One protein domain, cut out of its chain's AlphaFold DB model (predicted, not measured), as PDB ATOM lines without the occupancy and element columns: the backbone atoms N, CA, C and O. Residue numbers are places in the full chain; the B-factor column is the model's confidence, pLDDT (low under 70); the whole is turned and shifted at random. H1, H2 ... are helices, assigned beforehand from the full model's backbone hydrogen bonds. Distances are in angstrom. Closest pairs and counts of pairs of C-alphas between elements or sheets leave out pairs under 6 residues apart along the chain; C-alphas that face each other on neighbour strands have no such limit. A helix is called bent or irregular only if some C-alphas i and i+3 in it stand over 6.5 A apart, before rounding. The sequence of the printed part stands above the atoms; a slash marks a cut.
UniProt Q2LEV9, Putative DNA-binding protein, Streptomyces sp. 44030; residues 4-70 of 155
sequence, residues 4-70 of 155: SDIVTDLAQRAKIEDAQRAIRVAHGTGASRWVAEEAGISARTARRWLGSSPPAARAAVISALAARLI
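What this domain is: This is residues 4 to 70 of the 155 residues of the protein "Putative DNA-binding protein" of Streptomyces sp. 44030 (UniProt Q2LEV9). H4 packs on the first arm of the sharply bent helix H2 and H3 on the second; H1, touching no helix, lies at one end. The 67 printed residues include named helices H1 to H4 in order, no named strand: all helix. The whole is compact, radius of gyration of the C-alphas 11.6 A, but elongated, 36 by 23 by 19 A.

Where its parts are: H2, residues 16 to 38, assigned as one helix by its hydrogen bonds, is bent: C-alphas 26 and 29 are 9.6 A apart. Its arms are H2a, 16 to 26, 15.4 A, and H2b, 29 to 38, 15.8 A, irregular: C-alphas 29 and 32 are 7.7 A apart. H1, 4 to 12, begins at (111.152, 130.856, 181.892). H3 is 43 to 49. H4, residues 56 to 65, is irregular, with C-alphas 57 and 60 7.4 A apart, and ends at C-alpha 65 at (122.010, 146.515, 184.061).

How they stand to each other: H2a and H4 touch, closest C-alphas Ala 19 and Ser 63, 5.2 A. H2b and H3 touch, about perpendicular at 83 degrees, closest C-alphas Ser 32 and Ala 46, 5.2 A. O i to N i+4 pairs are all within hydrogen-bond range in H1, H2a and H3, 5 of 6 in H2b, 4 of 6 in H4.

The domain as a whole: The farthest C-alphas, Asp 5 and Arg 44, are 36.2 A apart. The printed part has no cut, no long link and no residue under pLDDT 70.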
ATOM      1  N   SER A   4     110.758 129.495 182.305       93.75
ATOM      2  CA  SER A   4     111.152 130.856 181.892       93.75
ATOM      3  C   SER A   4     110.208 131.959 182.400       93.75
ATOM      4  O   SER A   4     110.643 133.079 182.698       93.75
ATOM      5  N   ASP A   5     108.912 131.672 182.511       93.25
ATOM      6  CA  ASP A   5     107.940 132.629 183.044       93.25
ATOM      7  C   ASP A   5     108.146 132.815 184.557       93.25
ATOM      8  O   ASP A   5     108.112 133.945 185.041       93.25
ATOM      9  N   ILE A   6     108.449 131.730 185.286       92.50
ATOM     10  CA  ILE A   6     108.784 131.758 186.722       92.50
ATOM     11  C   ILE A   6     110.036 132.613 186.947       92.50
ATOM     12  O   ILE A   6     110.039 133.508 187.790       92.50
ATOM     13  N   VAL A   7     111.087 132.396 186.150       94.81
ATOM     14  CA  VAL A   7     112.329 133.186 186.203       94.81
ATOM     15  C   VAL A   7     112.051 134.667 185.938       94.81
ATOM     16  O   VAL A   7     112.602 135.545 186.605       94.81
ATOM     17  N   THR A   8     111.180 134.964 184.973       94.00
ATOM     18  CA  THR A   8     110.796 136.339 184.642       94.00
ATOM     19  C   THR A   8     110.043 137.005 185.788       94.00
ATOM     20  O   THR A   8     110.370 138.138 186.149       94.00
ATOM     21  N   ASP A   9     109.088 136.309 186.398       93.25
ATOM     22  CA  ASP A   9     108.336 136.809 187.547       93.25
ATOM     23  C   ASP A   9     109.239 137.034 188.776       93.25
ATOM     24  O   ASP A   9     109.190 138.091 189.411       93.25
ATOM     25  N   LEU A  10     110.159 136.107 189.062       93.56
ATOM     26  CA  LEU A  10     111.166 136.274 190.116       93.56
ATOM     27  C   LEU A  10     112.033 137.515 189.889       93.56
ATOM     28  O   LEU A  10     112.224 138.317 190.805       93.56
ATOM     29  N   ALA A  11     112.530 137.702 188.665       93.62
ATOM     30  CA  ALA A  11     113.344 138.860 188.321       93.62
ATOM     31  C   ALA A  11     112.566 140.182 188.452       93.62
ATOM     32  O   ALA A  11     113.141 141.193 188.853       93.62
ATOM     33  N   GLN A  12     111.257 140.190 188.175       92.25
ATOM     34  CA  GLN A  12     110.399 141.366 188.370       92.25
ATOM     35  C   GLN A  12     110.165 141.692 189.851       92.25
ATOM     36  O   GLN A  12     110.054 142.865 190.214       92.25
ATOM     37  N   ARG A  13     110.129 140.676 190.719       91.88
ATOM     38  CA  ARG A  13     110.010 140.819 192.183       91.88
ATOM     39  C   ARG A  13     111.339 141.140 192.878       91.88
ATOM     40  O   ARG A  13     111.382 141.273 194.106       91.88
ATOM     41  N   ALA A  14     112.431 141.247 192.125       93.75
ATOM     42  CA  ALA A  14     113.757 141.479 192.665       93.75
ATOM     43  C   ALA A  14     113.884 142.841 193.353       93.75
ATOM     44  O   ALA A  14     113.404 143.873 192.872       93.75
ATOM     45  N   LYS A  15     114.598 142.854 194.478       94.56
ATOM     46  CA  LYS A  15     114.993 144.096 195.140       94.56
ATOM     47  C   LYS A  15     116.262 144.644 194.492       94.56
ATOM     48  O   LYS A  15     116.995 143.938 193.798       94.56
ATOM     49  N   ILE A  16     116.570 145.912 194.748       95.31
ATOM     50  CA  ILE A  16     117.802 146.522 194.233       95.31
ATOM     51  C   ILE A  16     119.054 145.792 194.733       95.31
ATOM     52  O   ILE A  16     120.036 145.679 194.003       95.31
ATOM     53  N   GLU A  17     119.019 145.249 195.949       95.75
ATOM     54  CA  GLU A  17     120.104 144.459 196.523       95.75
ATOM     55  C   GLU A  17     120.343 143.163 195.737       95.75
ATOM     56  O   GLU A  17     121.494 142.747 195.590       95.75
ATOM     57  N   ASP A  18     119.287 142.556 195.187       96.25
ATOM     58  CA  ASP A  18     119.368 141.363 194.335       96.25
ATOM     59  C   ASP A  18     120.053 141.713 193.008       96.25
ATOM     60  O   ASP A  18     121.012 141.052 192.616       96.25
ATOM     61  N   ALA A  19     119.671 142.834 192.386       96.62
ATOM     62  CA  ALA A  19     120.331 143.351 191.184       96.62
ATOM     63  C   ALA A  19     121.811 143.694 191.416       96.62
ATOM     64  O   ALA A  19     122.686 143.315 190.636       96.62
ATOM     65  N   GLN A  20     122.130 144.370 192.522       96.94
ATOM     66  CA  GLN A  20     123.516 144.670 192.876       96.94
ATOM     67  C   GLN A  20     124.332 143.397 193.133       96.94
ATOM     68  O   GLN A  20     125.509 143.347 192.771       96.94
ATOM     69  N   ARG A  21     123.758 142.389 193.804       96.62
ATOM     70  CA  ARG A  21     124.412 141.087 194.006       96.62
ATOM     71  C   ARG A  21     124.642 140.391 192.673       96.62
ATOM     72  O   ARG A  21     125.777 140.007 192.422       96.62
ATOM     73  N   ALA A  22     123.642 140.361 191.799       97.25
ATOM     74  CA  ALA A  22     123.759 139.771 190.472       97.25
ATOM     75  C   ALA A  22     124.891 140.401 189.645       97.25
ATOM     76  O   ALA A  22     125.731 139.688 189.106       97.25
ATOM     77  N   ILE A  23     125.001 141.734 189.632       97.50
ATOM     78  CA  ILE A  23     126.116 142.438 188.968       97.50
ATOM     79  C   ILE A  23     127.473 142.028 189.571       97.50
ATOM     80  O   ILE A  23     128.462 141.870 188.854       97.50
ATOM     81  N   ARG A  24     127.557 141.858 190.897       97.06
ATOM     82  CA  ARG A  24     128.804 141.431 191.554       97.06
ATOM     83  C   ARG A  24     129.148 139.973 191.260       97.06
ATOM     84  O   ARG A  24     130.328 139.693 191.088       97.06
ATOM     85  N   VAL A  25     128.163 139.083 191.182       96.25
ATOM     86  CA  VAL A  25     128.361 137.679 190.787       96.25
ATOM     87  C   VAL A  25     128.881 137.614 189.350       96.25
ATOM     88  O   VAL A  25     129.917 137.006 189.109       96.25
ATOM     89  N   ALA A  26     128.253 138.345 188.425       96.12
ATOM     90  CA  ALA A  26     128.620 138.334 187.008       96.12
ATOM     91  C   ALA A  26     130.030 138.883 186.716       96.12
ATOM     92  O   ALA A  26     130.726 138.388 185.834       96.12
ATOM     93  N   HIS A  27     130.460 139.927 187.433       96.31
ATOM     94  CA  HIS A  27     131.678 140.678 187.086       96.31
ATOM     95  C   HIS A  27     132.777 140.640 188.158       96.31
ATOM     96  O   HIS A  27     133.854 141.222 187.972       96.31
ATOM     97  N   GLY A  28     132.519 140.009 189.305       94.69
ATOM     98  CA  GLY A  28     133.456 139.888 190.419       94.69
ATOM     99  C   GLY A  28     134.040 141.231 190.872       94.69
ATOM    100  O   GLY A  28     133.344 142.235 191.047       94.69
ATOM    101  N   THR A  29     135.367 141.276 191.030       93.00
ATOM    102  CA  THR A  29     136.109 142.484 191.446       93.00
ATOM    103  C   THR A  29     136.011 143.640 190.439       93.00
ATOM    104  O   THR A  29     136.264 144.797 190.789       93.00
ATOM    105  N   GLY A  30     135.615 143.353 189.194       96.31
ATOM    106  CA  GLY A  30     135.444 144.321 188.113       96.31
ATOM    107  C   GLY A  30     134.095 145.042 188.101       96.31
ATOM    108  O   GLY A  30     133.964 146.023 187.371       96.31
ATOM    109  N   ALA A  31     133.123 144.638 188.925       97.19
ATOM    110  CA  ALA A  31     131.737 145.115 188.863       97.19
ATOM    111  C   ALA A  31     131.586 146.647 188.829       97.19
ATOM    112  O   ALA A  31     130.882 147.192 187.986       97.19
ATOM    113  N   SER A  32     132.289 147.380 189.700       97.38
ATOM    114  CA  SER A  32     132.207 148.853 189.705       97.38
ATOM    115  C   SER A  32     132.826 149.503 188.467       97.38
ATOM    116  O   SER A  32     132.429 150.607 188.108       97.38
ATOM    117  N   ARG A  33     133.829 148.869 187.848       97.69
ATOM    118  CA  ARG A  33     134.433 149.367 186.604       97.69
ATOM    119  C   ARG A  33     133.471 149.146 185.443       97.69
ATOM    120  O   ARG A  33     133.217 150.089 184.713       97.69
ATOM    121  N   TRP A  34     132.905 147.948 185.357       98.06
ATOM    122  CA  TRP A  34     131.918 147.598 184.342       98.06
ATOM    123  C   TRP A  34     130.685 148.516 184.407       98.06
ATOM    124  O   TRP A  34     130.361 149.166 183.425       98.06
ATOM    125  N   VAL A  35     130.094 148.724 185.593       97.75
ATOM    126  CA  VAL A  35     128.964 149.667 185.758       97.75
ATOM    127  C   VAL A  35     129.336 151.099 185.356       97.75
ATOM    128  O   VAL A  35     128.499 151.833 184.838       97.75
ATOM    129  N   ALA A  36     130.573 151.530 185.626       97.75
ATOM    130  CA  ALA A  36     131.026 152.867 185.249       97.75
ATOM    131  C   ALA A  36     131.049 153.054 183.727       97.75
ATOM    132  O   ALA A  36     130.628 154.102 183.241       97.75
ATOM    133  N   GLU A  37     131.511 152.034 183.006       97.81
ATOM    134  CA  GLU A  37     131.561 151.999 181.547       97.81
ATOM    135  C   GLU A  37     130.155 151.958 180.942       97.81
ATOM    136  O   GLU A  37     129.791 152.878 180.213       97.81
ATOM    137  N   GLU A  38     129.328 150.990 181.344       97.75
ATOM    138  CA  GLU A  38     127.970 150.808 180.808       97.75
ATOM    139  C   GLU A  38     127.052 152.008 181.064       97.75
ATOM    140  O   GLU A  38     126.253 152.399 180.215       97.75
ATOM    141  N   ALA A  39     127.161 152.637 182.238       95.69
ATOM    142  CA  ALA A  39     126.330 153.788 182.584       95.69
ATOM    143  C   ALA A  39     126.959 155.140 182.197       95.69
ATOM    144  O   ALA A  39     126.343 156.181 182.446       95.69
ATOM    145  N   GLY A  40     128.182 155.162 181.648       97.12
ATOM    146  CA  GLY A  40     128.899 156.398 181.316       97.12
ATOM    147  C   GLY A  40     129.160 157.304 182.530       97.12
ATOM    148  O   GLY A  40     129.055 158.529 182.439       97.12
ATOM    149  N   ILE A  41     129.459 156.721 183.693       97.38
ATOM    150  CA  ILE A  41     129.673 157.435 184.964       97.38
ATOM    151  C   ILE A  41     131.088 157.228 185.508       97.38
ATOM    152  O   ILE A  41     131.829 156.343 185.103       97.38
ATOM    153  N   SER A  42     131.481 158.029 186.504       97.69
ATOM    154  CA  SER A  42     132.767 157.820 187.180       97.69
ATOM    155  C   SER A  42     132.788 156.524 188.007       97.69
ATOM    156  O   SER A  42     131.786 156.154 188.628       97.69
ATOM    157  N   ALA A  43     133.966 155.907 188.152       96.19
ATOM    158  CA  ALA A  43     134.162 154.735 189.014       96.19
ATOM    159  C   ALA A  43     133.748 154.981 190.479       96.19
ATOM    160  O   ALA A  43     133.261 154.079 191.160       96.19
ATOM    161  N   ARG A  44     133.904 156.215 190.983       96.00
ATOM    162  CA  ARG A  44     133.443 156.593 192.329       96.00
ATOM    163  C   ARG A  44     131.917 156.557 192.426       96.00
ATOM    164  O   ARG A  44     131.384 156.094 193.433       96.00
ATOM    165  N   THR A  45     131.226 157.028 191.390       96.75
ATOM    166  CA  THR A  45     129.761 156.990 191.305       96.75
ATOM    167  C   THR A  45     129.262 155.551 191.214       96.75
ATOM    168  O   THR A  45     128.367 155.187 191.971       96.75
ATOM    169  N   ALA A  46     129.889 154.716 190.382       97.19
ATOM    170  CA  ALA A  46     129.546 153.300 190.258       97.19
ATOM    171  C   ALA A  46     129.725 152.535 191.581       97.19
ATOM    172  O   ALA A  46     128.824 151.816 192.005       97.19
ATOM    173  N   ARG A  47     130.825 152.766 192.316       95.94
ATOM    174  CA  ARG A  47     131.006 152.202 193.670       95.94
ATOM    175  C   ARG A  47     129.898 152.620 194.635       95.94
ATOM    176  O   ARG A  47     129.468 151.812 195.447       95.94
ATOM    177  N   ARG A  48     129.429 153.870 194.553       95.81
ATOM    178  CA  ARG A  48     128.299 154.351 195.364       95.81
ATOM    179  C   ARG A  48     126.988 153.665 194.966       95.81
ATOM    180  O   ARG A  48     126.191 153.359 195.844       95.81
ATOM    181  N   TRP A  49     126.763 153.421 193.675       96.69
ATOM    182  CA  TRP A  49     125.587 152.694 193.177       96.69
ATOM    183  C   TRP A  49     125.590 151.224 193.582       96.69
ATOM    184  O   TRP A  49     124.529 150.669 193.815       96.69
ATOM    185  N   LEU A  50     126.766 150.614 193.707       96.31
ATOM    186  CA  LEU A  50     126.945 149.266 194.246       96.31
ATOM    187  C   LEU A  50     127.251 149.283 195.754       96.31
ATOM    188  O   LEU A  50     127.803 148.321 196.282       96.31
ATOM    189  N   GLY A  51     126.955 150.374 196.457       93.19
ATOM    190  CA  GLY A  51     127.065 150.450 197.912       93.19
ATOM    191  C   GLY A  51     125.792 149.963 198.605       93.19
ATOM    192  O   GLY A  51     124.798 149.655 197.954       93.19
ATOM    193  N   SER A  52     125.800 149.967 199.937       90.62
ATOM    194  CA  SER A  52     124.632 149.628 200.764       90.62
ATOM    195  C   SER A  52     123.499 150.661 200.710       90.62
ATOM    196  O   SER A  52     122.384 150.367 201.117       90.62
ATOM    197  N   SER A  53     123.772 151.879 200.230       90.31
ATOM    198  CA  SER A  53     122.780 152.956 200.107       90.31
ATOM    199  C   SER A  53     122.887 153.632 198.733       90.31
ATOM    200  O   SER A  53     123.460 154.725 198.598       90.31
ATOM    201  N   PRO A  54     122.410 152.960 197.671       91.06
ATOM    202  CA  PRO A  54     122.372 153.541 196.338       91.06
ATOM    203  C   PRO A  54     121.357 154.695 196.271       91.06
ATOM    204  O   PRO A  54     120.342 154.683 196.968       91.06
ATOM    205  N   PRO A  55     121.579 155.709 195.417       89.94
ATOM    206  CA  PRO A  55     120.582 156.754 195.204       89.94
ATOM    207  C   PRO A  55     119.284 156.162 194.633       89.94
ATOM    208  O   PRO A  55     119.324 155.523 193.583       89.94
ATOM    209  N   ALA A  56     118.135 156.436 195.261       89.56
ATOM    210  CA  ALA A  56     116.835 155.885 194.851       89.56
ATOM    211  C   ALA A  56     116.509 156.131 193.364       89.56
ATOM    212  O   ALA A  56     116.063 155.229 192.663       89.56
ATOM    213  N   ALA A  57     116.847 157.316 192.843       91.81
ATOM    214  CA  ALA A  57     116.664 157.675 191.431       91.81
ATOM    215  C   ALA A  57     117.469 156.808 190.436       91.81
ATOM    216  O   ALA A  57     117.316 156.957 189.227       91.81
ATOM    217  N   ARG A  58     118.370 155.944 190.919       92.69
ATOM    218  CA  ARG A  58     119.219 155.062 190.104       92.69
ATOM    219  C   ARG A  58     118.848 153.590 190.228       92.69
ATOM    220  O   ARG A  58     119.428 152.786 189.509       92.69
ATOM    221  N   ALA A  59     117.867 153.254 191.064       91.19
ATOM    222  CA  ALA A  59     117.415 151.882 191.267       91.19
ATOM    223  C   ALA A  59     117.042 151.191 189.953       91.19
ATOM    224  O   ALA A  59     117.607 150.153 189.635       91.19
ATOM    225  N   ALA A  60     116.191 151.828 189.145       92.31
ATOM    226  CA  ALA A  60     115.761 151.282 187.861       92.31
ATOM    227  C   ALA A  60     116.930 151.033 186.892       92.31
ATOM    228  O   ALA A  60     116.942 150.030 186.190       92.31
ATOM    229  N   VAL A  61     117.937 151.915 186.883       94.88
ATOM    230  CA  VAL A  61     119.123 151.755 186.026       94.88
ATOM    231  C   VAL A  61     119.972 150.576 186.498       94.88
ATOM    232  O   VAL A  61     120.400 149.771 185.686       94.88
ATOM    233  N   ILE A  62     120.189 150.447 187.811       95.00
ATOM    234  CA  ILE A  62     120.941 149.326 188.390       95.00
ATOM    235  C   ILE A  62     120.231 148.000 188.091       95.00
ATOM    236  O   ILE A  62     120.883 147.055 187.661       95.00
ATOM    237  N   SER A  63     118.908 147.943 188.266       94.06
ATOM    238  CA  SER A  63     118.110 146.758 187.939       94.06
ATOM    239  C   SER A  63     118.168 146.408 186.453       94.06
ATOM    240  O   SER A  63     118.295 145.238 186.124       94.06
ATOM    241  N   ALA A  64     118.134 147.404 185.561       93.94
ATOM    242  CA  ALA A  64     118.210 147.180 184.116       93.94
ATOM    243  C   ALA A  64     119.584 146.672 183.644       93.94
ATOM    244  O   ALA A  64     119.659 145.982 182.633       93.94
ATOM    245  N   LEU A  65     120.662 147.011 184.357       95.88
ATOM    246  CA  LEU A  65     122.010 146.515 184.061       95.88
ATOM    247  C   LEU A  65     122.230 145.072 184.538       95.88
ATOM    248  O   LEU A  65     123.130 144.396 184.051       95.88
ATOM    249  N   ALA A  66     121.465 144.598 185.517       95.56
ATOM    250  CA  ALA A  66     121.666 143.271 186.078       95.56
ATOM    251  C   ALA A  66     121.118 142.175 185.146       95.56
ATOM    252  O   ALA A  66     120.009 142.277 184.622       95.56
ATOM    253  N   ALA A  67     121.881 141.094 184.968       94.31
ATOM    254  CA  ALA A  67     121.460 139.968 184.139       94.31
ATOM    255  C   ALA A  67     120.245 139.246 184.753       94.31
ATOM    256  O   ALA A  67     120.317 138.777 185.890       94.31
ATOM    257  N   ARG A  68     119.153 139.115 183.984       96.25
ATOM    258  CA  ARG A  68     117.858 138.560 184.433       96.25
ATOM    259  C   ARG A  68     117.990 137.232 185.184       96.25
ATOM    260  O   ARG A  68     117.439 137.109 186.273       96.25
ATOM    261  N   LEU A  69     118.719 136.266 184.617       96.75
ATOM    262  CA  LEU A  69     118.874 134.926 185.200       96.75
ATOM    263  C   LEU A  69     119.562 134.984 186.566       96.75
ATOM    264  O   LEU A  69     119.064 134.442 187.546       96.75
ATOM    265  N   ILE A  70     120.653 135.743 186.652       97.19
ATOM    266  CA  ILE A  70     121.418 135.911 187.887       97.19
ATOM    267  C   ILE A  70     120.582 136.661 188.934       97.19
ATOM    268  O   ILE A  70     120.643 136.342 190.118       97.19
TER     269      ILE A  70